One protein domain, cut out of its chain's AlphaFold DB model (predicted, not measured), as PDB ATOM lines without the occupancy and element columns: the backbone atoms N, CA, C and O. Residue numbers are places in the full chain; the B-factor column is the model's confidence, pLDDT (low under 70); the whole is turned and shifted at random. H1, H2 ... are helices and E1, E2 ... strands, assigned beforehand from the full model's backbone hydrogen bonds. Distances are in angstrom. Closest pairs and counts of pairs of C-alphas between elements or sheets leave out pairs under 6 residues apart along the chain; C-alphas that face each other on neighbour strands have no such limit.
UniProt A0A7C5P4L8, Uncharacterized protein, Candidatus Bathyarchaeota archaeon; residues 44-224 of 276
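This is residues 44 to 224 of the 276 residues of an uncharacterized protein of Candidatus Bathyarchaeota archaeon (UniProt A0A7C5P4L8). Two twisted sheets of five strands each lie face to face as a sandwich, E1, E2, E11, E10 and E9 in one layer and E8, E7, E6, E5 and E12 in the other, with the strands of the one crossed at 49 degrees to those of the other. The little hairpin of E3 and E4 lies far out at one end of the long axis, the short helix H1 lies towards the other, and two long stretches without named elements, residues 44 to 67 and 211 to 224, begin and end the printed part. The printed part has 181 residues, with twelve strands and one helix in the order E1 to E11, H1, E12; the sheets run E1 - E2 - E11 - E10 - E9, E8 - E7 - E6 - E5 - E12 and E3 - E4, each antiparallel throughout. The class is mostly strand, though under half of the residues are in named elements. The whole is compact, with a radius of gyration of the C-alphas of 15.8 A and spans of 51 by 34 by 33 A.

After residues 44 to 67, E1 holds residues 68 to 73, from C-alpha 68 at (146.521, 112.284, 142.499), and is 16.4 A long. E2 is residues 76 to 83, 22.4 A. E3, residues 87 to 89, and E4, residues 92 to 94, have three residues each. E5 is residues 106 to 113, 23.0 A; E6, the longest strand by residues, is 116 to 126, 31.5 A, and begins at C-alpha 116 at (140.148, 115.186, 161.755). E7 is residues 129 to 138, 30.7 A; E8, residues 145 to 152, 21.6 A, bends by 52 degrees at residue 148. E9 is residues 160 to 162, E10 is 168 to 173, 17.4 A, and E11 is 181 to 188, 23.5 A. H1 is residues 189 to 194, 8.7 A. E12, residues 201 to 210, 27.3 A, ends at C-alpha 210 at (131.128, 110.315, 140.518).

In the first sheet, E1 and E2 form a hairpin, with N 71 and O 78 3.0 A apart, within hydrogen-bond range. E11 is the antiparallel neighbour of E2, with N 79 and O 185 2.9 A apart, within hydrogen-bond range. E9, E10 and E11 are a meander, each strand the antiparallel neighbour of the one before; N 171 and O 184 are 2.9 A apart, and N 161 and O 170 2.9 A. E1 and E9 are edge strands. In the second sheet, E5, E6, E7 and E8 are a meander, with N 109 and O 120 at 2.8 A, N 121 and O 133 at 2.9 A and N 134 and O 148 at 2.8 A. E12 is the antiparallel neighbour of E5, with N 108 and O 208 at 2.8 A; E8 and E12 are edge strands. The parts of the two sheets that face each other are 9.2 A centre to centre. Between them, for instance, the closest C-alphas of E6 and E11 are those of Ile 120 and Phe 185, 7.2 A apart, and of E7 and E10 those of Cys 132 and Gly 169, 7.3 A. H1 is on the first sheet at a height over the sheet of 8.5 A, over none of its strands, and only grazes the second with residues 191 to 193. In H1 every O i to N i+4 pair is within hydrogen-bond range. The hairpin E3 and E4 has N 87 and O 94 at 2.9 A; E3 is apart from E2, and E4 from E5.

The two C-alphas farthest apart are those of Tyr 91 and Ala 140, 51.7 A. The printed part has no cut, and the link E4 to E5, 11 residues, is long. The mean pLDDT of the printed part is 80.3; residues 44 to 74, residue 92 and residues 219 to 224 are under 70.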
ATOM      1  N   SER A  44     150.493 109.117 142.258       55.97
ATOM      2  CA  SER A  44     150.002 107.735 142.279       55.97
ATOM      3  C   SER A  44     148.631 107.637 141.640       55.97
ATOM      4  O   SER A  44     147.802 108.532 141.798       55.97
ATOM      5  N   SER A  45     148.428 106.553 140.888       55.78
ATOM      6  CA  SER A  45     147.105 106.148 140.442       55.78
ATOM      7  C   SER A  45     146.911 104.646 140.557       55.78
ATOM      8  O   SER A  45     147.778 103.895 140.112       55.78
ATOM      9  N   THR A  46     145.800 104.201 141.151       54.53
ATOM     10  CA  THR A  46     145.472 102.767 141.290       54.53
ATOM     11  C   THR A  46     144.292 102.303 140.427       54.53
ATOM     12  O   THR A  46     143.864 101.160 140.574       54.53
ATOM     13  N   ASN A  47     143.727 103.151 139.557       51.94
ATOM     14  CA  ASN A  47     142.511 102.834 138.795       51.94
ATOM     15  C   ASN A  47     142.591 103.280 137.330       51.94
ATOM     16  O   ASN A  47     142.673 104.472 137.043       51.94
ATOM     17  N   ASN A  48     142.492 102.308 136.417       50.66
ATOM     18  CA  ASN A  48     142.645 102.482 134.967       50.66
ATOM     19  C   ASN A  48     141.289 102.470 134.225       50.66
ATOM     20  O   ASN A  48     141.221 102.135 133.043       50.66
ATOM     21  N   ASN A  49     140.172 102.715 134.919       49.44
ATOM     22  CA  ASN A  49     138.840 102.565 134.338       49.44
ATOM     23  C   ASN A  49     138.341 103.849 133.644       49.44
ATOM     24  O   ASN A  49     138.136 104.893 134.265       49.44
ATOM     25  N   VAL A  50     138.037 103.728 132.350       47.88
ATOM     26  CA  VAL A  50     137.578 104.808 131.458       47.88
ATOM     27  C   VAL A  50     136.045 104.864 131.250       47.88
ATOM     28  O   VAL A  50     135.564 105.511 130.318       47.88
ATOM     29  N   GLY A  51     135.230 104.217 132.088       45.75
ATOM     30  CA  GLY A  51     133.753 104.281 132.021       45.75
ATOM     31  C   GLY A  51     133.101 105.365 132.910       45.75
ATOM     32  O   GLY A  51     133.646 105.724 133.946       45.75
ATOM     33  N   GLY A  52     131.909 105.876 132.548       52.84
ATOM     34  CA  GLY A  52     131.085 106.779 133.393       52.84
ATOM     35  C   GLY A  52     131.281 108.287 133.149       52.84
ATOM     36  O   GLY A  52     131.835 108.641 132.114       52.84
ATOM     37  N   ALA A  53     130.842 109.164 134.080       48.22
ATOM     38  CA  ALA A  53     130.694 110.643 133.954       48.22
ATOM     39  C   ALA A  53     131.908 111.469 133.484       48.22
ATOM     40  O   ALA A  53     131.876 112.694 133.505       48.22
ATOM     41  N   ASN A  54     132.992 110.837 133.057       50.88
ATOM     42  CA  ASN A  54     133.673 111.102 131.782       50.88
ATOM     43  C   ASN A  54     135.155 110.770 131.963       50.88
ATOM     44  O   ASN A  54     135.951 111.684 132.150       50.88
ATOM     45  N   ARG A  55     135.522 109.478 131.918       51.34
ATOM     46  CA  ARG A  55     136.921 109.022 131.728       51.34
ATOM     47  C   ARG A  55     137.908 109.681 132.715       51.34
ATOM     48  O   ARG A  55     138.803 110.412 132.303       51.34
ATOM     49  N   ARG A  56     137.669 109.534 134.026       51.03
ATOM     50  CA  ARG A  56     138.160 110.480 135.055       51.03
ATOM     51  C   ARG A  56     139.466 110.108 135.775       51.03
ATOM     52  O   ARG A  56     139.934 110.933 136.541       51.03
ATOM     53  N   PHE A  57     140.092 108.972 135.474       53.53
ATOM     54  CA  PHE A  57     141.480 108.659 135.850       53.53
ATOM     55  C   PHE A  57     142.082 107.767 134.749       53.53
ATOM     56  O   PHE A  57     141.546 106.701 134.482       53.53
ATOM     57  N   ASP A  58     143.117 108.234 134.045       45.00
ATOM     58  CA  ASP A  58     143.950 107.430 133.124       45.00
ATOM     59  C   ASP A  58     145.278 108.210 132.989       45.00
ATOM     60  O   ASP A  58     145.269 109.358 132.539       45.00
ATOM     61  N   ILE A  59     146.387 107.859 133.651       52.75
ATOM     62  CA  ILE A  59     147.277 106.686 133.540       52.75
ATOM     63  C   ILE A  59     147.990 106.619 132.177       52.75
ATOM     64  O   ILE A  59     147.622 105.877 131.277       52.75
ATOM     65  N   TYR A  60     149.105 107.366 132.104       39.03
ATOM     66  CA  TYR A  60     150.204 107.245 131.124       39.03
ATOM     67  C   TYR A  60     149.914 107.778 129.691       39.03
ATOM     68  O   TYR A  60     148.767 107.979 129.323       39.03
ATOM     69  N   THR A  61     150.879 108.208 128.858       47.28
ATOM     70  CA  THR A  61     152.118 107.532 128.442       47.28
ATOM     71  C   THR A  61     153.260 108.491 128.058       47.28
ATOM     72  O   THR A  61     153.037 109.550 127.477       47.28
ATOM     73  N   GLY A  62     154.508 108.104 128.356       45.88
ATOM     74  CA  GLY A  62     155.712 108.729 127.792       45.88
ATOM     75  C   GLY A  62     156.848 108.878 128.797       45.88
ATOM     76  O   GLY A  62     157.815 108.132 128.718       45.88
ATOM     77  N   THR A  63     156.730 109.822 129.739       49.00
ATOM     78  CA  THR A  63     157.828 110.167 130.674       49.00
ATOM     79  C   THR A  63     157.389 110.799 132.024       49.00
ATOM     80  O   THR A  63     158.189 111.503 132.628       49.00
ATOM     81  N   ASN A  64     156.170 110.496 132.530       49.03
ATOM     82  CA  ASN A  64     155.612 110.705 133.909       49.03
ATOM     83  C   ASN A  64     154.470 111.735 134.069       49.03
ATOM     84  O   ASN A  64     154.741 112.922 133.963       49.03
ATOM     85  N   ILE A  65     153.267 111.280 134.491       52.16
ATOM     86  CA  ILE A  65     152.298 111.912 135.439       52.16
ATOM     87  C   ILE A  65     151.345 110.798 135.954       52.16
ATOM     88  O   ILE A  65     150.891 110.004 135.129       52.16
ATOM     89  N   TYR A  66     150.975 110.747 137.252       56.38
ATOM     90  CA  TYR A  66     149.899 109.848 137.736       56.38
ATOM     91  C   TYR A  66     148.905 110.494 138.715       56.38
ATOM     92  O   TYR A  66     149.304 111.062 139.725       56.38
ATOM     93  N   GLY A  67     147.619 110.314 138.380       62.56
ATOM     94  CA  GLY A  67     146.434 110.310 139.247       62.56
ATOM     95  C   GLY A  67     146.243 111.496 140.176       62.56
ATOM     96  O   GLY A  67     145.660 112.513 139.799       62.56
ATOM     97  N   LEU A  68     146.689 111.332 141.414       69.56
ATOM     98  CA  LEU A  68     146.521 112.284 142.499       69.56
ATOM     99  C   LEU A  68     147.856 112.951 142.838       69.56
ATOM    100  O   LEU A  68     148.865 112.282 143.040       69.56
ATOM    101  N   GLN A  69     147.842 114.277 142.932       69.38
ATOM    102  CA  GLN A  69     148.970 115.091 143.367       69.38
ATOM    103  C   GLN A  69     148.567 115.873 144.611       69.38
ATOM    104  O   GLN A  69     147.523 116.522 144.637       69.38
ATOM    105  N   ALA A  70     149.412 115.842 145.631       67.88
ATOM    106  CA  ALA A  70     149.295 116.695 146.803       67.88
ATOM    107  C   ALA A  70     150.516 117.609 146.858       67.88
ATOM    108  O   ALA A  70     151.623 117.195 146.509       67.88
ATOM    109  N   GLY A  71     150.309 118.854 147.263       63.62
ATOM    110  CA  GLY A  71     151.371 119.841 147.343       63.62
ATOM    111  C   GLY A  71     151.019 120.952 148.315       63.62
ATOM    112  O   GLY A  71     149.851 121.203 148.622       63.62
ATOM    113  N   GLU A  72     152.056 121.621 148.793       62.69
ATOM    114  CA  GLU A  72     151.917 122.787 149.646       62.69
ATOM    115  C   GLU A  72     152.133 124.061 148.833       62.69
ATOM    116  O   GLU A  72     153.008 124.131 147.970       62.69
ATOM    117  N   ASP A  73     151.333 125.070 149.143       53.56
ATOM    118  CA  ASP A  73     151.662 126.471 148.926       53.56
ATOM    119  C   ASP A  73     151.774 127.107 150.321       53.56
ATOM    120  O   ASP A  73     151.160 126.605 151.266       53.56
ATOM    121  N   THR A  74     152.568 128.163 150.495       60.06
ATOM    122  CA  THR A  74     152.983 128.673 151.826       60.06
ATOM    123  C   THR A  74     151.822 128.690 152.841       60.06
ATOM    124  O   THR A  74     151.892 128.004 153.867       60.06
ATOM    125  N   ASP A  75     150.688 129.290 152.456       72.19
ATOM    126  CA  ASP A  75     149.505 129.490 153.315       72.19
ATOM    127  C   ASP A  75     148.338 128.518 153.037       72.19
ATOM    128  O   ASP A  75     147.269 128.594 153.656       72.19
ATOM    129  N   SER A  76     148.494 127.585 152.094       76.88
ATOM    130  CA  SER A  76     147.415 126.675 151.695       76.88
ATOM    131  C   SER A  76     147.899 125.284 151.342       76.88
ATOM    132  O   SER A  76     148.952 125.098 150.747       76.88
ATOM    133  N   ILE A  77     147.078 124.288 151.642       80.31
ATOM    134  CA  ILE A  77     147.257 122.970 151.048       80.31
ATOM    135  C   ILE A  77     146.470 122.910 149.748       80.31
ATOM    136  O   ILE A  77     145.346 123.418 149.645       80.31
ATOM    137  N   ALA A  78     147.075 122.293 148.746       82.62
ATOM    138  CA  ALA A  78     146.443 122.078 147.469       82.62
ATOM    139  C   ALA A  78     146.529 120.607 147.095       82.62
ATOM    140  O   ALA A  78     147.520 119.915 147.336       82.62
ATOM    141  N   PHE A  79     145.478 120.145 146.443       81.81
ATOM    142  CA  PHE A  79     145.416 118.801 145.912       81.81
ATOM    143  C   PHE A  79     144.900 118.859 144.497       81.81
ATOM    144  O   PHE A  79     144.077 119.706 144.157       81.81
ATOM    145  N   LEU A  80     145.378 117.956 143.663       79.31
ATOM    146  CA  LEU A  80     145.067 117.954 142.256       79.31
ATOM    147  C   LEU A  80     144.778 116.541 141.783       79.31
ATOM    148  O   LEU A  80     145.572 115.624 141.952       79.31
ATOM    149  N   ILE A  81     143.628 116.406 141.142       80.69
ATOM    150  CA  ILE A  81     143.146 115.199 140.489       80.69
ATOM    151  C   ILE A  81     143.427 115.354 138.995       80.69
ATOM    152  O   ILE A  81     142.883 116.259 138.357       80.69
ATOM    153  N   LYS A  82     144.286 114.508 138.426       77.44
ATOM    154  CA  LYS A  82     144.543 114.440 136.983       77.44
ATOM    155  C   LYS A  82     143.475 113.587 136.315       77.44
ATOM    156  O   LYS A  82     143.202 112.468 136.733       77.44
ATOM    157  N   LEU A  83     142.904 114.121 135.245       76.44
ATOM    158  CA  LEU A  83     141.875 113.468 134.444       76.44
ATOM    159  C   LEU A  83     142.471 112.997 133.116       76.44
ATOM    160  O   LEU A  83     143.418 113.603 132.606       76.44
ATOM    161  N   ALA A  84     141.885 111.953 132.529       71.00
ATOM    162  CA  ALA A  84     142.374 111.385 131.278       71.00
ATOM    163  C   ALA A  84     142.426 112.438 130.152       71.00
ATOM    164  O   ALA A  84     141.584 113.350 130.104       71.00
ATOM    165  N   PRO A  85     143.386 112.322 129.218       72.75
ATOM    166  CA  PRO A  85     143.420 113.179 128.049       72.75
ATOM    167  C   PRO A  85     142.196 112.918 127.169       72.75
ATOM    168  O   PRO A  85     141.520 111.888 127.240       72.75
ATOM    169  N   ARG A  86     141.905 113.874 126.291       76.44
ATOM    170  CA  ARG A  86     140.761 113.767 125.393       76.44
ATOM    171  C   ARG A  86     141.057 112.753 124.291       76.44
ATOM    172  O   ARG A  86     141.920 112.999 123.447       76.44
ATOM    173  N   ILE A  87     140.297 111.665 124.240       72.88
ATOM    174  CA  ILE A  87     140.435 110.626 123.215       72.88
ATOM    175  C   ILE A  87     139.334 110.727 122.159       72.88
ATOM    176  O   ILE A  87     138.191 111.104 122.434       72.88
ATOM    177  N   ARG A  88     139.691 110.399 120.917       76.44
ATOM    178  CA  ARG A  88     138.760 110.338 119.787       76.44
ATOM    179  C   ARG A  88     138.344 108.885 119.574       76.44
ATOM    180  O   ARG A  88     139.208 108.038 119.389       76.44
ATOM    181  N   VAL A  89     137.040 108.622 119.550       73.00
ATOM    182  CA  VAL A  89     136.475 107.328 119.134       73.00
ATOM    183  C   VAL A  89     135.507 107.613 117.988       73.00
ATOM    184  O   VAL A  89     134.486 108.272 118.182       73.00
ATOM    185  N   GLY A  90     135.880 107.211 116.770       79.94
ATOM    186  CA  GLY A  90     135.193 107.641 115.548       79.94
ATOM    187  C   GLY A  90     135.206 109.169 115.387       79.94
ATOM    188  O   GLY A  90     136.253 109.818 115.474       79.94
ATOM    189  N   TYR A  91     134.033 109.771 115.188       75.31
ATOM    190  CA  TYR A  91     133.887 111.229 115.065       75.31
ATOM    191  C   TYR A  91     133.708 111.949 116.409       75.31
ATOM    192  O   TYR A  91     133.840 113.174 116.462       75.31
ATOM    193  N   THR A  92     133.507 111.208 117.500       69.75
ATOM    194  CA  THR A  92     133.208 111.761 118.823       69.75
ATOM    195  C   THR A  92     134.474 111.912 119.659       69.75
ATOM    196  O   THR A  92     135.329 111.023 119.723       69.75
ATOM    197  N   LEU A  93     134.602 113.065 120.315       71.94
ATOM    198  CA  LEU A  93     135.672 113.331 121.266       71.94
ATOM    199  C   LEU A  93     135.152 113.211 122.690       71.94
ATOM    200  O   LEU A  93     134.232 113.926 123.077       71.94
ATOM    201  N   TYR A  94     135.831 112.399 123.484       71.25
ATOM    202  CA  TYR A  94     135.501 112.153 124.876       71.25
ATOM    203  C   TYR A  94     136.638 112.606 125.776       71.25
ATOM    204  O   TYR A  94     137.806 112.437 125.436       71.25
ATOM    205  N   GLY A  95     136.292 113.144 126.933       71.50
ATOM    206  CA  GLY A  95     137.234 113.630 127.931       71.50
ATOM    207  C   GLY A  95     136.595 114.748 128.737       71.50
ATOM    208  O   GLY A  95     135.574 115.310 128.327       71.50
ATOM    209  N   PHE A  96     137.187 115.060 129.882       81.06
ATOM    210  CA  PHE A  96     136.682 116.137 130.716       81.06
ATOM    211  C   PHE A  96     136.782 117.486 130.004       81.06
ATOM    212  O   PHE A  96     137.838 117.866 129.499       81.06
ATOM    213  N   THR A  97     135.673 118.218 130.002       86.31
ATOM    214  CA  THR A  97     135.637 119.628 129.623       86.31
ATOM    215  C   THR A  97     134.677 120.354 130.554       86.31
ATOM    216  O   THR A  97     133.599 119.839 130.855       86.31
ATOM    217  N   VAL A  98     135.027 121.563 130.980       87.50
ATOM    218  CA  VAL A  98     134.198 122.423 131.835       87.50
ATOM    219  C   VAL A  98     132.864 122.734 131.146       87.50
ATOM    220  O   VAL A  98     131.806 122.720 131.773       87.50
ATOM    221  N   GLY A  99     132.893 122.948 129.827       85.69
ATOM    222  CA  GLY A  99     131.680 123.116 129.019       85.69
ATOM    223  C   GLY A  99     130.844 121.841 128.854       85.69
ATOM    224  O   GLY A  99     129.663 121.935 128.534       85.69
ATOM    225  N   GLY A 100     131.428 120.664 129.076       84.19
ATOM    226  CA  GLY A 100     130.763 119.366 128.946       84.19
ATOM    227  C   GLY A 100     130.320 118.744 130.269       84.19
ATOM    228  O   GLY A 100     129.902 117.589 130.264       84.19
ATOM    229  N   MET A 101     130.431 119.465 131.392       88.06
ATOM    230  CA  MET A 101     129.942 118.985 132.687       88.06
ATOM    231  C   MET A 101     128.421 118.835 132.675       88.06
ATOM    232  O   MET A 101     127.703 119.690 132.148       88.06
ATOM    233  N   GLN A 102     127.940 117.766 133.296       87.75
ATOM    234  CA  GLN A 102     126.520 117.510 133.504       87.75
ATOM    235  C   GLN A 102     126.138 117.787 134.957       87.75
ATOM    236  O   GLN A 102     126.963 117.673 135.864       87.75
ATOM    237  N   GLY A 103     124.878 118.160 135.188       90.12
ATOM    238  CA  GLY A 103     124.370 118.343 136.547       90.12
ATOM    239  C   GLY A 103     124.551 117.066 137.370       90.12
ATOM    240  O   GLY A 103     124.169 115.987 136.932       90.12
ATOM    241  N   GLY A 104     125.145 117.189 138.556       86.25
ATOM    242  CA  GLY A 104     125.468 116.064 139.431       86.25
ATOM    243  C   GLY A 104     126.878 115.499 139.255       86.25
ATOM    244  O   GLY A 104     127.293 114.705 140.094       86.25
ATOM    245  N   ASP A 105     127.652 115.915 138.253       86.75
ATOM    246  CA  ASP A 105     129.060 115.524 138.168       86.75
ATOM    247  C   ASP A 105     129.815 115.971 139.424       86.75
ATOM    248  O   ASP A 105     129.891 117.165 139.715       86.75
ATOM    249  N   GLN A 106     130.393 115.018 140.155       88.75
ATOM    250  CA  GLN A 106     131.076 115.274 141.421       88.75
ATOM    251  C   GLN A 106     132.549 114.877 141.341       88.75
ATOM    252  O   GLN A 106     132.897 113.825 140.798       88.75
ATOM    253  N   TYR A 107     133.396 115.720 141.921       88.56
ATOM    254  CA  TYR A 107     134.807 115.463 142.186       88.56
ATOM    255  C   TYR A 107     135.053 115.737 143.654       88.56
ATOM    256  O   TYR A 107     134.681 116.795 144.146       88.56
ATOM    257  N   GLU A 108     135.658 114.795 144.348       88.69
ATOM    258  CA  GLU A 108     135.900 114.851 145.778       88.69
ATOM    259  C   GLU A 108     137.344 114.475 146.053       88.69
ATOM    260  O   GLU A 108     137.914 113.580 145.423       88.69
ATOM    261  N   LEU A 109     137.901 115.140 147.048       88.75
ATOM    262  CA  LEU A 109     139.157 114.785 147.654       88.75
ATOM    263  C   LEU A 109     138.973 114.705 149.165       88.75
ATOM    264  O   LEU A 109     138.440 115.629 149.783       88.75
ATOM    265  N   ARG A 110     139.438 113.603 149.750       88.88
ATOM    266  CA  ARG A 110     139.435 113.368 151.189       88.88
ATOM    267  C   ARG A 110     140.857 113.210 151.698       88.88
ATOM    268  O   ARG A 110     141.697 112.652 151.002       88.88
ATOM    269  N   PHE A 111     141.102 113.703 152.902       88.50
ATOM    270  CA  PHE A 111     142.381 113.595 153.591       88.50
ATOM    271  C   PHE A 111     142.180 113.711 155.101       88.50
ATOM    272  O   PHE A 111     141.146 114.194 155.570       88.50
ATOM    273  N   THR A 112     143.175 113.289 155.866       88.88
ATOM    274  CA  THR A 112     143.178 113.321 157.327       88.88
ATOM    275  C   THR A 112     144.332 114.172 157.829       88.88
ATOM    276  O   THR A 112     145.430 114.134 157.283       88.88
ATOM    277  N   ILE A 113     144.076 114.950 158.878       88.38
ATOM    278  CA  ILE A 113     145.074 115.714 159.618       88.38
ATOM    279  C   ILE A 113     144.819 115.506 161.110       88.38
ATOM    280  O   ILE A 113     143.796 115.949 161.647       88.38
ATOM    281  N   GLY A 114     145.755 114.834 161.782       87.81
ATOM    282  CA  GLY A 114     145.601 114.449 163.183       87.81
ATOM    283  C   GLY A 114     144.303 113.674 163.400       87.81
ATOM    284  O   GLY A 114     144.071 112.652 162.764       87.81
ATOM    285  N   ASN A 115     143.429 114.193 164.265       90.56
ATOM    286  CA  ASN A 115     142.155 113.554 164.615       90.56
ATOM    287  C   ASN A 115     140.967 113.989 163.742       90.56
ATOM    288  O   ASN A 115     139.821 113.700 164.092       90.56
ATOM    289  N   TYR A 116     141.206 114.696 162.636       92.69
ATOM    290  CA  TYR A 116     140.148 115.186 161.755       92.69
ATOM    291  C   TYR A 116     140.315 114.679 160.330       92.69
ATOM    292  O   TYR A 116     141.393 114.761 159.748       92.69
ATOM    293  N   THR A 117     139.215 114.220 159.745       92.44
ATOM    294  CA  THR A 117     139.123 113.923 158.315       92.44
ATOM    295  C   THR A 117     138.347 115.034 157.627       92.44
ATOM    296  O   THR A 117     137.259 115.407 158.065       92.44
ATOM    297  N   PHE A 118     138.880 115.517 156.516       94.31
ATOM    298  CA  PHE A 118     138.313 116.564 155.680       94.31
ATOM    299  C   PHE A 118     137.949 115.999 154.316       94.31
ATOM    300  O   PHE A 118     138.662 115.150 153.788       94.31
ATOM    301  N   ALA A 119     136.858 116.485 153.734       93.88
ATOM    302  CA  ALA A 119     136.481 116.190 152.361       93.88
ATOM    303  C   ALA A 119     136.087 117.484 151.652       93.88
ATOM    304  O   ALA A 119     135.110 118.127 152.032       93.88
ATOM    305  N   ILE A 120     136.833 117.866 150.622       95.44
ATOM    306  CA  ILE A 120     136.455 118.954 149.723       95.44
ATOM    307  C   ILE A 120     135.886 118.356 148.445       95.44
ATOM    308  O   ILE A 120     136.445 117.407 147.897       95.44
ATOM    309  N   LEU A 121     134.762 118.883 147.976       93.94
ATOM    310  CA  LEU A 121     134.167 118.429 146.730       93.94
ATOM    311  C   LEU A 121     133.644 119.582 145.889       93.94
ATOM    312  O   LEU A 121     133.156 120.584 146.410       93.94
ATOM    313  N   PHE A 122     133.741 119.408 144.577       95.00
ATOM    314  CA  PHE A 122     133.029 120.187 143.579       95.00
ATOM    315  C   PHE A 122     131.879 119.345 143.033       95.00
ATOM    316  O   PHE A 122     132.075 118.179 142.684       95.00
ATOM    317  N   ARG A 123     130.698 119.947 142.908       94.19
ATOM    318  CA  ARG A 123     129.533 119.343 142.265       94.19
ATOM    319  C   ARG A 123     128.989 120.273 141.195       94.19
ATOM    320  O   ARG A 123     128.556 121.383 141.494       94.19
ATOM    321  N   ALA A 124     128.957 119.807 139.956       93.69
ATOM    322  CA  ALA A 124     128.356 120.548 138.861       93.69
ATOM    323  C   ALA A 124     126.839 120.674 139.067       93.69
ATOM    324  O   ALA A 124     126.150 119.701 139.382       93.69
ATOM    325  N   SER A 125     126.305 121.873 138.858       93.75
ATOM    326  CA  SER A 125     124.863 122.121 138.731       93.75
ATOM    327  C   SER A 125     124.418 122.110 137.267       93.75
ATOM    328  O   SER A 125     123.229 121.996 136.985       93.75
ATOM    329  N   GLY A 126     125.371 122.172 136.335       88.44
ATOM    330  CA  GLY A 126     125.167 122.107 134.896       88.44
ATOM    331  C   GLY A 126     126.461 122.426 134.148       88.44
ATOM    332  O   GLY A 126     127.552 122.416 134.725       88.44
ATOM    333  N   SER A 127     126.345 122.752 132.860       87.69
ATOM    334  CA  SER A 127     127.497 123.202 132.076       87.69
ATOM    335  C   SER A 127     128.042 124.513 132.646       87.69
ATOM    336  O   SER A 127     127.290 125.465 132.850       87.69
ATOM    337  N   ARG A 128     129.355 124.566 132.907       92.56
ATOM    338  CA  ARG A 128     130.058 125.753 133.437       92.56
ATOM    339  C   ARG A 128     129.491 126.319 134.747       92.56
ATOM    340  O   ARG A 128     129.691 127.498 135.036       92.56
ATOM    341  N   ALA A 129     128.807 125.508 135.547       95.00
ATOM    342  CA  ALA A 129     128.290 125.932 136.841       95.00
ATOM    343  C   ALA A 129     128.356 124.794 137.857       95.00
ATOM    344  O   ALA A 129     128.219 123.617 137.516       95.00
ATOM    345  N   GLY A 130     128.560 125.146 139.118       96.19
ATOM    346  CA  GLY A 130     128.598 124.177 140.200       96.19
ATOM    347  C   GLY A 130     128.846 124.816 141.547       96.19
ATOM    348  O   GLY A 130     128.827 126.038 141.695       96.19
ATOM    349  N   SER A 131     129.073 123.971 142.535       96.19
ATOM    350  CA  SER A 131     129.359 124.384 143.895       96.19
ATOM    351  C   SER A 131     130.571 123.663 144.445       96.19
ATOM    352  O   SER A 131     130.845 122.522 144.080       96.19
ATOM    353  N   CYS A 132     131.303 124.344 145.318       97.19
ATOM    354  CA  CYS A 132     132.423 123.783 146.051       97.19
ATOM    355  C   CYS A 132     132.107 123.818 147.543       97.19
ATOM    356  O   CYS A 132     131.613 124.826 148.054       97.19
ATOM    357  N   ARG A 133     132.363 122.707 148.235       97.06
ATOM    358  CA  ARG A 133     132.090 122.563 149.664       97.06
ATOM    359  C   ARG A 133     133.204 121.821 150.371       97.06
ATOM    360  O   ARG A 133     133.660 120.794 149.872       97.06
ATOM    361  N   LEU A 134     133.560 122.296 151.557       97.50
ATOM    362  CA  LEU A 134     134.383 121.576 152.514       97.50
ATOM    363  C   LEU A 134     133.499 120.947 153.592       97.50
ATOM    364  O   LEU A 134     132.640 121.595 154.190       97.50
ATOM    365  N   TYR A 135     133.754 119.681 153.863       97.06
ATOM    366  CA  TYR A 135     133.220 118.919 154.976       97.06
ATOM    367  C   TYR A 135     134.361 118.501 155.889       97.06
ATOM    368  O   TYR A 135     135.497 118.324 155.445       97.06
ATOM    369  N   TYR A 136     134.048 118.299 157.160       96.50
ATOM    370  CA  TYR A 136     135.004 117.800 158.137       96.50
ATOM    371  C   TYR A 136     134.299 116.935 159.171       96.50
ATOM    372  O   TYR A 136     133.094 117.064 159.400       96.50
ATOM    373  N   ARG A 137     135.044 116.034 159.795       94.38
ATOM    374  CA  ARG A 137     134.581 115.256 160.941       94.38
ATOM    375  C   ARG A 137     135.752 114.887 161.827       94.38
ATOM    376  O   ARG A 137     136.872 114.722 161.344       94.38
ATOM    377  N   ASN A 138     135.478 114.719 163.111       93.62
ATOM    378  CA  ASN A 138     136.424 114.090 164.019       93.62
ATOM    379  C   ASN A 138     136.460 112.582 163.725       93.62
ATOM    380  O   ASN A 138     135.410 111.992 163.505       93.62
ATOM    381  N   ILE A 139     137.622 111.932 163.735       88.25
ATOM    382  CA  ILE A 139     137.731 110.485 163.466       88.25
ATOM    383  C   ILE A 139     136.905 109.657 164.465       88.25
ATOM    384  O   ILE A 139     136.340 108.631 164.092       88.25
ATOM    385  N   ALA A 140     136.763 110.131 165.706       90.56
ATOM    386  CA  ALA A 140     135.923 109.500 166.722       90.56
ATOM    387  C   ALA A 140     134.411 109.694 166.480       90.56
ATOM    388  O   ALA A 140     133.604 109.020 167.117       90.56
ATOM    389  N   ASN A 141     134.005 110.594 165.573       89.62
ATOM    390  CA  ASN A 141     132.607 110.831 165.216       89.62
ATOM    391  C   ASN A 141     132.383 110.625 163.704       89.62
ATOM    392  O   ASN A 141     132.813 111.439 162.889       89.62
ATOM    393  N   PRO A 142     131.640 109.588 163.287       81.56
ATOM    394  CA  PRO A 142     131.474 109.289 161.868       81.56
ATOM    395  C   PRO A 142     130.663 110.344 161.093       81.56
ATOM    396  O   PRO A 142     130.718 110.337 159.857       81.56
ATOM    397  N   GLN A 143     129.931 111.233 161.775       90.75
ATOM    398  CA  GLN A 143     129.047 112.231 161.167       90.75
ATOM    399  C   GLN A 143     129.819 113.407 160.556       90.75
ATOM    400  O   GLN A 143     130.683 114.005 161.192       90.75
ATOM    401  N   TRP A 144     129.460 113.778 159.325       93.50
ATOM    402  CA  TRP A 144     130.049 114.923 158.634       93.50
ATOM    403  C   TRP A 144     129.440 116.240 159.102       93.50
ATOM    404  O   TRP A 144     128.231 116.444 159.031       93.50
ATOM    405  N   SER A 145     130.302 117.165 159.502       95.44
ATOM    406  CA  SER A 145     129.976 118.580 159.642       95.44
ATOM    407  C   SER A 145     130.287 119.332 158.354       95.44
ATOM    408  O   SER A 145     131.120 118.922 157.542       95.44
ATOM    409  N   SER A 146     129.581 120.440 158.151       94.19
ATOM    410  CA  SER A 146     129.815 121.334 157.020       94.19
ATOM    411  C   SER A 146     130.762 122.444 157.436       94.19
ATOM    412  O   SER A 146     130.475 123.151 158.396       94.19
ATOM    413  N   GLY A 147     131.865 122.587 156.710       93.62
ATOM    414  CA  GLY A 147     132.693 123.783 156.752       93.62
ATOM    415  C   GLY A 147     132.140 124.812 155.771       93.62
ATOM    416  O   GLY A 147     130.952 125.136 155.781       93.62
ATOM    417  N   GLU A 148     133.002 125.298 154.887       95.88
ATOM    418  CA  GLU A 148     132.656 126.355 153.947       95.88
ATOM    419  C   GLU A 148     132.025 125.848 152.647       95.88
ATOM    420  O   GLU A 148     132.273 124.727 152.201       95.88
ATOM    421  N   TYR A 149     131.209 126.698 152.026       95.75
ATOM    422  CA  TYR A 149     130.498 126.432 150.785       95.75
ATOM    423  C   TYR A 149     130.425 127.681 149.909       95.75
ATOM    424  O   TYR A 149     130.142 128.766 150.414       95.75
ATOM    425  N   PHE A 150     130.571 127.519 148.594       96.94
ATOM    426  CA  PHE A 150     130.199 128.560 147.640       96.94
ATOM    427  C   PHE A 150     129.701 127.996 146.305       96.94
ATOM    428  O   PHE A 150     130.032 126.877 145.905       96.94
ATOM    429  N   ASN A 151     128.888 128.798 145.615       96.81
ATOM    430  CA  ASN A 151     128.411 128.538 144.259       96.81
ATOM    431  C   ASN A 151     129.225 129.346 143.254       96.81
ATOM    432  O   ASN A 151     129.544 130.502 143.515       96.81
ATOM    433  N   GLN A 152     129.462 128.771 142.080       96.69
ATOM    434  CA  GLN A 152     130.092 129.461 140.967       96.69
ATOM    435  C   GLN A 152     129.309 129.241 139.673       96.69
ATOM    436  O   GLN A 152     128.985 128.112 139.295       96.69
ATOM    437  N   THR A 153     129.058 130.338 138.964       95.50
ATOM    438  CA  THR A 153     128.528 130.356 137.597       95.50
ATOM    439  C   THR A 153     129.606 130.835 136.629       95.50
ATOM    440  O   THR A 153     130.588 131.456 137.040       95.50
ATOM    441  N   SER A 154     129.450 130.537 135.338       94.19
ATOM    442  CA  SER A 154     130.407 130.947 134.298       94.19
ATOM    443  C   SER A 154     131.837 130.480 134.590       94.19
ATOM    444  O   SER A 154     132.791 131.254 134.553       94.19
ATOM    445  N   ILE A 155     131.980 129.193 134.909       95.62
ATOM    446  CA  ILE A 155     133.279 128.560 135.136       95.62
ATOM    447  C   ILE A 155     134.017 128.442 133.799       95.62
ATOM    448  O   ILE A 155     133.492 127.886 132.827       95.62
ATOM    449  N   PHE A 156     135.249 128.935 133.769       95.12
ATOM    450  CA  PHE A 156     136.169 128.832 132.645       95.12
ATOM    451  C   PHE A 156     137.334 127.911 132.984       95.12
ATOM    452  O   PHE A 156     137.740 127.772 134.139       95.12
ATOM    453  N   SER A 157     137.862 127.267 131.947       93.94
ATOM    454  CA  SER A 157     138.982 126.356 132.101       93.94
ATOM    455  C   SER A 157     140.258 127.096 132.510       93.94
ATOM    456  O   SER A 157     140.614 128.096 131.893       93.94
ATOM    457  N   GLY A 158     140.955 126.589 133.529       90.38
ATOM    458  CA  GLY A 158     142.216 127.141 134.028       90.38
ATOM    459  C   GLY A 158     142.070 128.343 134.966       90.38
ATOM    460  O   GLY A 158     143.084 128.846 135.446       90.38
ATOM    461  N   THR A 159     140.844 128.779 135.257       93.00
ATOM    462  CA  THR A 159     140.571 129.895 136.171       93.00
ATOM    463  C   THR A 159     140.429 129.402 137.610       93.00
ATOM    464  O   THR A 159     139.761 128.398 137.868       93.00
ATOM    465  N   VAL A 160     141.053 130.119 138.546       92.56
ATOM    466  CA  VAL A 160     140.896 129.905 139.990       92.56
ATOM    467  C   VAL A 160     139.609 130.566 140.461       92.56
ATOM    468  O   VAL A 160     139.372 131.741 140.187       92.56
ATOM    469  N   TYR A 161     138.812 129.816 141.213       94.06
ATOM    470  CA  TYR A 161     137.628 130.318 141.896       94.06
ATOM    471  C   TYR A 161     137.764 130.075 143.388       94.06
ATOM    472  O   TYR A 161     138.081 128.962 143.808       94.06
ATOM    473  N   THR A 162     137.505 131.106 144.184       93.81
ATOM    474  CA  THR A 162     137.603 131.060 145.642       93.81
ATOM    475  C   THR A 162     136.288 131.487 146.269       93.81
ATOM    476  O   THR A 162     135.530 132.267 145.690       93.81
ATOM    477  N   SER A 163     136.029 131.008 147.478       93.88
ATOM    478  CA  SER A 163     134.940 131.526 148.293       93.88
ATOM    479  C   SER A 163     135.179 132.989 148.694       93.88
ATOM    480  O   SER A 163     136.299 133.494 148.603       93.88
ATOM    481  N   THR A 164     134.140 133.678 149.179       89.25
ATOM    482  CA  THR A 164     134.228 135.092 149.596       89.25
ATOM    483  C   THR A 164     135.242 135.325 150.720       89.25
ATOM    484  O   THR A 164     135.900 136.357 150.749       89.25
ATOM    485  N   SER A 165     135.396 134.365 151.635       87.88
ATOM    486  CA  SER A 165     136.414 134.413 152.697       87.88
ATOM    487  C   SER A 165     137.827 134.066 152.187       87.88
ATOM    488  O   SER A 165     138.833 134.257 152.878       87.88
ATOM    489  N   GLY A 166     137.907 133.497 150.982       89.25
ATOM    490  CA  GLY A 166     139.116 132.918 150.424       89.25
ATOM    491  C   GLY A 166     139.633 131.718 151.213       89.25
ATOM    492  O   GLY A 166     140.833 131.497 151.212       89.25
ATOM    493  N   ASN A 167     138.807 130.976 151.948       92.31
ATOM    494  CA  ASN A 167     139.285 129.806 152.697       92.31
ATOM    495  C   ASN A 167     139.366 128.538 151.852       92.31
ATOM    496  O   ASN A 167     140.175 127.655 152.140       92.31
ATOM    497  N   ILE A 168     138.507 128.433 150.838       94.88
ATOM    498  CA  ILE A 168     138.464 127.298 149.924       94.88
ATOM    499  C   ILE A 168     138.384 127.784 148.484       94.88
ATOM    500  O   ILE A 168     137.858 128.862 148.195       94.88
ATOM    501  N   GLY A 169     138.884 126.968 147.566       93.94
ATOM    502  CA  GLY A 169     138.850 127.264 146.147       93.94
ATOM    503  C   GLY A 169     139.113 126.048 145.277       93.94
ATOM    504  O   GLY A 169     139.482 124.971 145.757       93.94
ATOM    505  N   PHE A 170     138.908 126.227 143.977       94.19
ATOM    506  CA  PHE A 170     139.155 125.195 142.985       94.19
ATOM    507  C   PHE A 170     139.613 125.760 141.636       94.19
ATOM    508  O   PHE A 170     139.384 126.926 141.315       94.19
ATOM    509  N   VAL A 171     140.229 124.896 140.827       93.00
ATOM    510  CA  VAL A 171     140.560 125.130 139.412       93.00
ATOM    511  C   VAL A 171     140.112 123.915 138.614       93.00
ATOM    512  O   VAL A 171     140.452 122.789 138.974       93.00
ATOM    513  N   LEU A 172     139.387 124.128 137.517       92.00
ATOM    514  CA  LEU A 172     139.037 123.065 136.570       92.00
ATOM    515  C   LEU A 172     139.770 123.303 135.252       92.00
ATOM    516  O   LEU A 172     139.663 124.387 134.682       92.00
ATOM    517  N   ARG A 173     140.485 122.306 134.736       90.88
ATOM    518  CA  ARG A 173     141.241 122.392 133.479       90.88
ATOM    519  C   ARG A 173     140.737 121.362 132.476       90.88
ATOM    520  O   ARG A 173     140.619 120.183 132.800       90.88
ATOM    521  N   ASP A 174     140.458 121.816 131.260       88.38
ATOM    522  CA  ASP A 174     139.954 120.995 130.166       88.38
ATOM    523  C   ASP A 174     141.025 119.995 129.746       88.38
ATOM    524  O   ASP A 174     142.202 120.338 129.613       88.38
ATOM    525  N   ALA A 175     140.602 118.766 129.470       83.31
ATOM    526  CA  ALA A 175     141.455 117.803 128.804       83.31
ATOM    527  C   ALA A 175     141.562 118.150 127.312       83.31
ATOM    528  O   ALA A 175     140.562 118.368 126.616       83.31
ATOM    529  N   THR A 176     142.782 118.130 126.785       83.50
ATOM    530  CA  THR A 176     143.044 118.211 125.343       83.50
ATOM    531  C   THR A 176     143.561 116.868 124.836       83.50
ATOM    532  O   THR A 176     143.779 115.934 125.603       83.50
ATOM    533  N   ARG A 177     143.783 116.738 123.523       77.56
ATOM    534  CA  ARG A 177     144.415 115.524 122.971       77.56
ATOM    535  C   ARG A 177     145.866 115.337 123.410       77.56
ATOM    536  O   ARG A 177     146.398 114.248 123.263       77.56
ATOM    537  N   ARG A 178     146.520 116.415 123.849       75.12
ATOM    538  CA  ARG A 178     147.951 116.447 124.182       75.12
ATOM    539  C   ARG A 178     148.202 116.740 125.659       75.12
ATOM    540  O   ARG A 178     149.351 116.796 126.078       75.12
ATOM    541  N   SER A 179     147.151 116.982 126.439       75.50
ATOM    542  CA  SER A 179     147.272 117.378 127.837       75.50
ATOM    543  C   SER A 179     146.102 116.838 128.641       75.50
ATOM    544  O   SER A 179     144.951 116.911 128.210       75.50
ATOM    545  N   TYR A 180     146.423 116.321 129.819       77.06
ATOM    546  CA  TYR A 180     145.469 115.863 130.818       77.06
ATOM    547  C   TYR A 180     144.568 117.008 131.286       77.06
ATOM    548  O   TYR A 180     145.012 118.156 131.379       77.06
ATOM    549  N   GLY A 181     143.315 116.684 131.601       80.06
ATOM    550  CA  GLY A 181     142.473 117.592 132.377       80.06
ATOM    551  C   GLY A 181     142.891 117.574 133.846       80.06
ATOM    552  O   GLY A 181     143.628 116.684 134.280       80.06
ATOM    553  N   SER A 182     142.412 118.530 134.634       83.31
ATOM    554  CA  SER A 182     142.644 118.506 136.080       83.31
ATOM    555  C   SER A 182     141.520 119.152 136.880       83.31
ATOM    556  O   SER A 182     140.824 120.052 136.405       83.31
ATOM    557  N   VAL A 183     141.355 118.678 138.113       88.00
ATOM    558  CA  VAL A 183     140.578 119.336 139.166       88.00
ATOM    559  C   VAL A 183     141.525 119.610 140.316       88.00
ATOM    560  O   VAL A 183     142.007 118.678 140.955       88.00
ATOM    561  N   LYS A 184     141.810 120.882 140.572       89.00
ATOM    562  CA  LYS A 184     142.610 121.320 141.711       89.00
ATOM    563  C   LYS A 184     141.679 121.836 142.794       89.00
ATOM    564  O   LYS A 184     140.823 122.664 142.504       89.00
ATOM    565  N   PHE A 185     141.874 121.383 144.021       91.81
ATOM    566  CA  PHE A 185     141.259 121.923 145.224       91.81
ATOM    567  C   PHE A 185     142.308 122.628 146.063       91.81
ATOM    568  O   PHE A 185     143.462 122.202 146.111       91.81
ATOM    569  N   ILE A 186     141.906 123.714 146.708       90.19
ATOM    570  CA  ILE A 186     142.810 124.595 147.439       90.19
ATOM    571  C   ILE A 186     142.122 124.999 148.734       90.19
ATOM    572  O   ILE A 186     140.955 125.394 148.716       90.19
ATOM    573  N   ILE A 187     142.820 124.853 149.856       91.50
ATOM    574  CA  ILE A 187     142.270 125.105 151.185       91.50
ATOM    575  C   ILE A 187     143.315 125.844 152.019       91.50
ATOM    576  O   ILE A 187     144.457 125.394 152.122       91.50
ATOM    577  N   LYS A 188     142.932 126.961 152.638       88.81
ATOM    578  CA  LYS A 188     143.799 127.687 153.574       88.81
ATOM    579  C   LYS A 188     144.118 126.842 154.805       88.81
ATOM    580  O   LYS A 188     143.217 126.260 155.417       88.81
ATOM    581  N   LYS A 189     145.391 126.835 155.208       85.50
ATOM    582  CA  LYS A 189     145.861 126.098 156.392       85.50
ATOM    583  C   LYS A 189     145.215 126.628 157.677       85.50
ATOM    584  O   LYS A 189     144.706 125.831 158.462       85.50
ATOM    585  N   ASP A 190     145.125 127.950 157.829       85.88
ATOM    586  CA  ASP A 190     144.466 128.596 158.976       85.88
ATOM    587  C   ASP A 190     143.005 128.173 159.124       85.88
ATOM    588  O   ASP A 190     142.514 127.966 160.235       85.88
ATOM    589  N   TYR A 191     142.305 127.990 158.002       91.44
ATOM    590  CA  TYR A 191     140.921 127.553 158.049       91.44
ATOM    591  C   TYR A 191     140.806 126.113 158.551       91.44
ATOM    592  O   TYR A 191     140.012 125.842 159.449       91.44
ATOM    593  N   LEU A 192     141.652 125.199 158.068       90.62
ATOM    594  CA  LEU A 192     141.706 123.825 158.584       90.62
ATOM    595  C   LEU A 192     142.040 123.798 160.077       90.62
ATOM    596  O   LEU A 192     141.412 123.059 160.837       90.62
ATOM    597  N   TYR A 193     142.971 124.647 160.511       88.38
ATOM    598  CA  TYR A 193     143.308 124.799 161.921       88.38
ATOM    599  C   TYR A 193     142.117 125.308 162.746       88.38
ATOM    600  O   TYR A 193     141.839 124.771 163.823       88.38
ATOM    601  N   SER A 194     141.357 126.282 162.234       89.44
ATOM    602  CA  SER A 194     140.134 126.785 162.880       89.44
ATOM    603  C   SER A 194     139.043 125.714 163.012       89.44
ATOM    604  O   SER A 194     138.261 125.740 163.959       89.44
ATOM    605  N   LEU A 195     139.042 124.725 162.112       90.75
ATOM    606  CA  LEU A 195     138.142 123.568 162.131       90.75
ATOM    607  C   LEU A 195     138.637 122.421 163.031       90.75
ATOM    608  O   LEU A 195     137.977 121.386 163.119       90.75
ATOM    609  N   GLY A 196     139.778 122.591 163.704       88.19
ATOM    610  CA  GLY A 196     140.316 121.626 164.666       88.19
ATOM    611  C   GLY A 196     141.450 120.744 164.143       88.19
ATOM    612  O   GLY A 196     141.939 119.904 164.898       88.19
ATOM    613  N   ALA A 197     141.912 120.929 162.900       86.56
ATOM    614  CA  ALA A 197     143.079 120.209 162.387       86.56
ATOM    615  C   ALA A 197     144.318 120.504 163.248       86.56
ATOM    616  O   ALA A 197     144.641 121.668 163.500       86.56
ATOM    617  N   ARG A 198     145.016 119.463 163.706       85.25
ATOM    618  CA  ARG A 198     146.264 119.560 164.480       85.25
ATOM    619  C   ARG A 198     147.242 118.492 164.003       85.25
ATOM    620  O   ARG A 198     146.811 117.412 163.610       85.25
ATOM    621  N   GLY A 199     148.538 118.782 164.065       77.38
ATOM    622  CA  GLY A 199     149.607 117.890 163.611       77.38
ATOM    623  C   GLY A 199     150.379 118.457 162.422       77.38
ATOM    624  O   GLY A 199     150.136 119.578 161.994       77.38
ATOM    625  N   ASN A 200     151.310 117.665 161.899       75.06
ATOM    626  CA  ASN A 200     152.277 118.070 160.871       75.06
ATOM    627  C   ASN A 200     152.200 117.232 159.577       75.06
ATOM    628  O   ASN A 200     152.983 117.419 158.643       75.06
ATOM    629  N   LEU A 201     151.268 116.277 159.525       78.25
ATOM    630  CA  LEU A 201     151.108 115.351 158.413       78.25
ATOM    631  C   LEU A 201     149.666 115.356 157.909       78.25
ATOM    632  O   LEU A 201     148.718 115.336 158.696       78.25
ATOM    633  N   VAL A 202     149.532 115.352 156.588       80.62
ATOM    634  CA  VAL A 202     148.310 115.024 155.863       80.62
ATOM    635  C   VAL A 202     148.397 113.557 155.439       80.62
ATOM    636  O   VAL A 202     149.273 113.180 154.657       80.62
ATOM    637  N   SER A 203     147.491 112.726 155.945       81.75
ATOM    638  CA  SER A 203     147.406 111.287 155.666       81.75
ATOM    639  C   SER A 203     146.090 110.915 154.979       81.75
ATOM    640  O   SER A 203     145.238 111.770 154.735       81.75
ATOM    641  N   ASP A 204     145.928 109.630 154.647       79.75
ATOM    642  CA  ASP A 204     144.695 109.048 154.088       79.75
ATOM    643  C   ASP A 204     144.130 109.824 152.893       79.75
ATOM    644  O   ASP A 204     142.916 109.978 152.740       79.75
ATOM    645  N   ILE A 205     145.030 110.343 152.058       80.81
ATOM    646  CA  ILE A 205     144.667 111.191 150.931       80.81
ATOM    647  C   ILE A 205     144.127 110.306 149.812       80.81
ATOM    648  O   ILE A 205     144.803 109.391 149.327       80.81
ATOM    649  N   TYR A 206     142.907 110.592 149.377       79.62
ATOM    650  CA  TYR A 206     142.289 109.894 148.265       79.62
ATOM    651  C   TYR A 206     141.334 110.789 147.485       79.62
ATOM    652  O   TYR A 206     140.819 111.789 147.990       79.62
ATOM    653  N   ALA A 207     141.059 110.384 146.250       80.94
ATOM    654  CA  ALA A 207     140.158 111.085 145.353       80.94
ATOM    655  C   ALA A 207     138.999 110.191 144.901       80.94
ATOM    656  O   ALA A 207     139.120 108.972 144.746       80.94
ATOM    657  N   LEU A 208     137.855 110.825 144.669       80.00
ATOM    658  CA  LEU A 208     136.657 110.204 144.126       80.00
ATOM    659  C   LEU A 208     136.097 111.093 143.018       80.00
ATOM    660  O   LEU A 208     136.048 112.314 143.134       80.00
ATOM    661  N   ALA A 209     135.629 110.465 141.948       80.81
ATOM    662  CA  ALA A 209     134.841 111.132 140.927       80.81
ATOM    663  C   ALA A 209     133.579 110.313 140.667       80.81
ATOM    664  O   ALA A 209     133.663 109.100 140.472       80.81
ATOM    665  N   ALA A 210     132.423 110.971 140.658       78.00
ATOM    666  CA  ALA A 210     131.128 110.315 140.518       78.00
ATOM    667  C   ALA A 210     130.259 111.002 139.460       78.00
ATOM    668  O   ALA A 210     130.242 112.230 139.339       78.00
ATOM    669  N   ALA A 211     129.522 110.177 138.715       78.06
ATOM    670  CA  ALA A 211     128.350 110.603 137.962       78.06
ATOM    671  C   ALA A 211     127.188 110.780 138.938       78.06
ATOM    672  O   ALA A 211     127.002 109.912 139.788       78.06
ATOM    673  N   ASN A 212     126.388 111.836 138.796       80.69
ATOM    674  CA  ASN A 212     125.177 112.027 139.608       80.69
ATOM    675  C   ASN A 212     125.427 111.971 141.128       80.69
ATOM    676  O   ASN A 212     124.619 111.434 141.883       80.69
ATOM    677  N   GLY A 213     126.543 112.538 141.585       83.94
ATOM    678  CA  GLY A 213     126.846 112.668 143.002       83.94
ATOM    679  C   GLY A 213     125.726 113.389 143.752       83.94
ATOM    680  O   GLY A 213     125.091 114.327 143.252       83.94
ATOM    681  N   ASN A 214     125.492 112.955 144.985       87.75
ATOM    682  CA  ASN A 214     124.471 113.514 145.869       87.75
ATOM    683  C   ASN A 214     124.940 114.781 146.611       87.75
ATOM    684  O   ASN A 214     124.171 115.358 147.373       87.75
ATOM    685  N   GLY A 215     126.185 115.222 146.393       88.31
ATOM    686  CA  GLY A 215     126.765 116.380 147.068       88.31
ATOM    687  C   GLY A 215     127.237 116.108 148.492       88.31
ATOM    688  O   GLY A 215     127.555 117.062 149.191       88.31
ATOM    689  N   LEU A 216     127.297 114.845 148.924       90.12
ATOM    690  CA  LEU A 216     127.858 114.442 150.212       90.12
ATOM    691  C   LEU A 216     129.189 113.700 150.022       90.12
ATOM    692  O   LEU A 216     129.379 113.039 148.991       90.12
ATOM    693  N   PRO A 217     130.099 113.757 151.017       88.88
ATOM    694  CA  PRO A 217     131.330 112.978 150.983       88.88
ATOM    695  C   PRO A 217     131.053 111.481 150.812       88.88
ATOM    696  O   PRO A 217     130.270 110.887 151.554       88.88
ATOM    697  N   GLY A 218     131.736 110.850 149.862       77.25
ATOM    698  CA  GLY A 218     131.575 109.442 149.499       77.25
ATOM    699  C   GLY A 218     130.551 109.200 148.392       77.25
ATOM    700  O   GLY A 218     130.515 108.098 147.860       77.25
ATOM    701  N   GLY A 219     129.743 110.200 148.018       57.12
ATOM    702  CA  GLY A 219     129.012 110.261 146.746       57.12
ATOM    703  C   GLY A 219     128.150 109.051 146.350       57.12
ATOM    704  O   GLY A 219     127.824 108.932 145.175       57.12
ATOM    705  N   GLY A 220     127.797 108.151 147.279       53.59
ATOM    706  CA  GLY A 220     127.073 106.906 146.986       53.59
ATOM    707  C   GLY A 220     127.928 105.754 146.434       53.59
ATOM    708  O   GLY A 220     127.366 104.780 145.942       53.59
ATOM    709  N   VAL A 221     129.263 105.830 146.516       56.34
ATOM    710  CA  VAL A 221     130.183 104.782 146.040       56.34
ATOM    711  C   VAL A 221     131.052 104.293 147.199       56.34
ATOM    712  O   VAL A 221     131.643 105.088 147.927       56.34
ATOM    713  N   ALA A 222     131.127 102.974 147.393       50.97
ATOM    714  CA  ALA A 222     131.766 102.375 148.569       50.97
ATOM    715  C   ALA A 222     133.304 102.469 148.576       50.97
ATOM    716  O   ALA A 222     133.922 102.203 149.607       50.97
ATOM    717  N   GLN A 223     133.939 102.822 147.450       61.09
ATOM    718  CA  GLN A 223     135.394 102.789 147.316       61.09
ATOM    719  C   GLN A 223     135.943 104.027 146.593       61.09
ATOM    720  O   GLN A 223     135.345 104.479 145.616       61.09
ATOM    721  N   PRO A 224     137.070 104.592 147.071       65.56
ATOM    722  CA  PRO A 224     137.751 105.682 146.387       65.56
ATOM    723  C   PRO A 224     138.332 105.207 145.056       65.56
ATOM    724  O   PRO A 224     138.768 104.063 144.938       65.56
TER     725      PRO A 224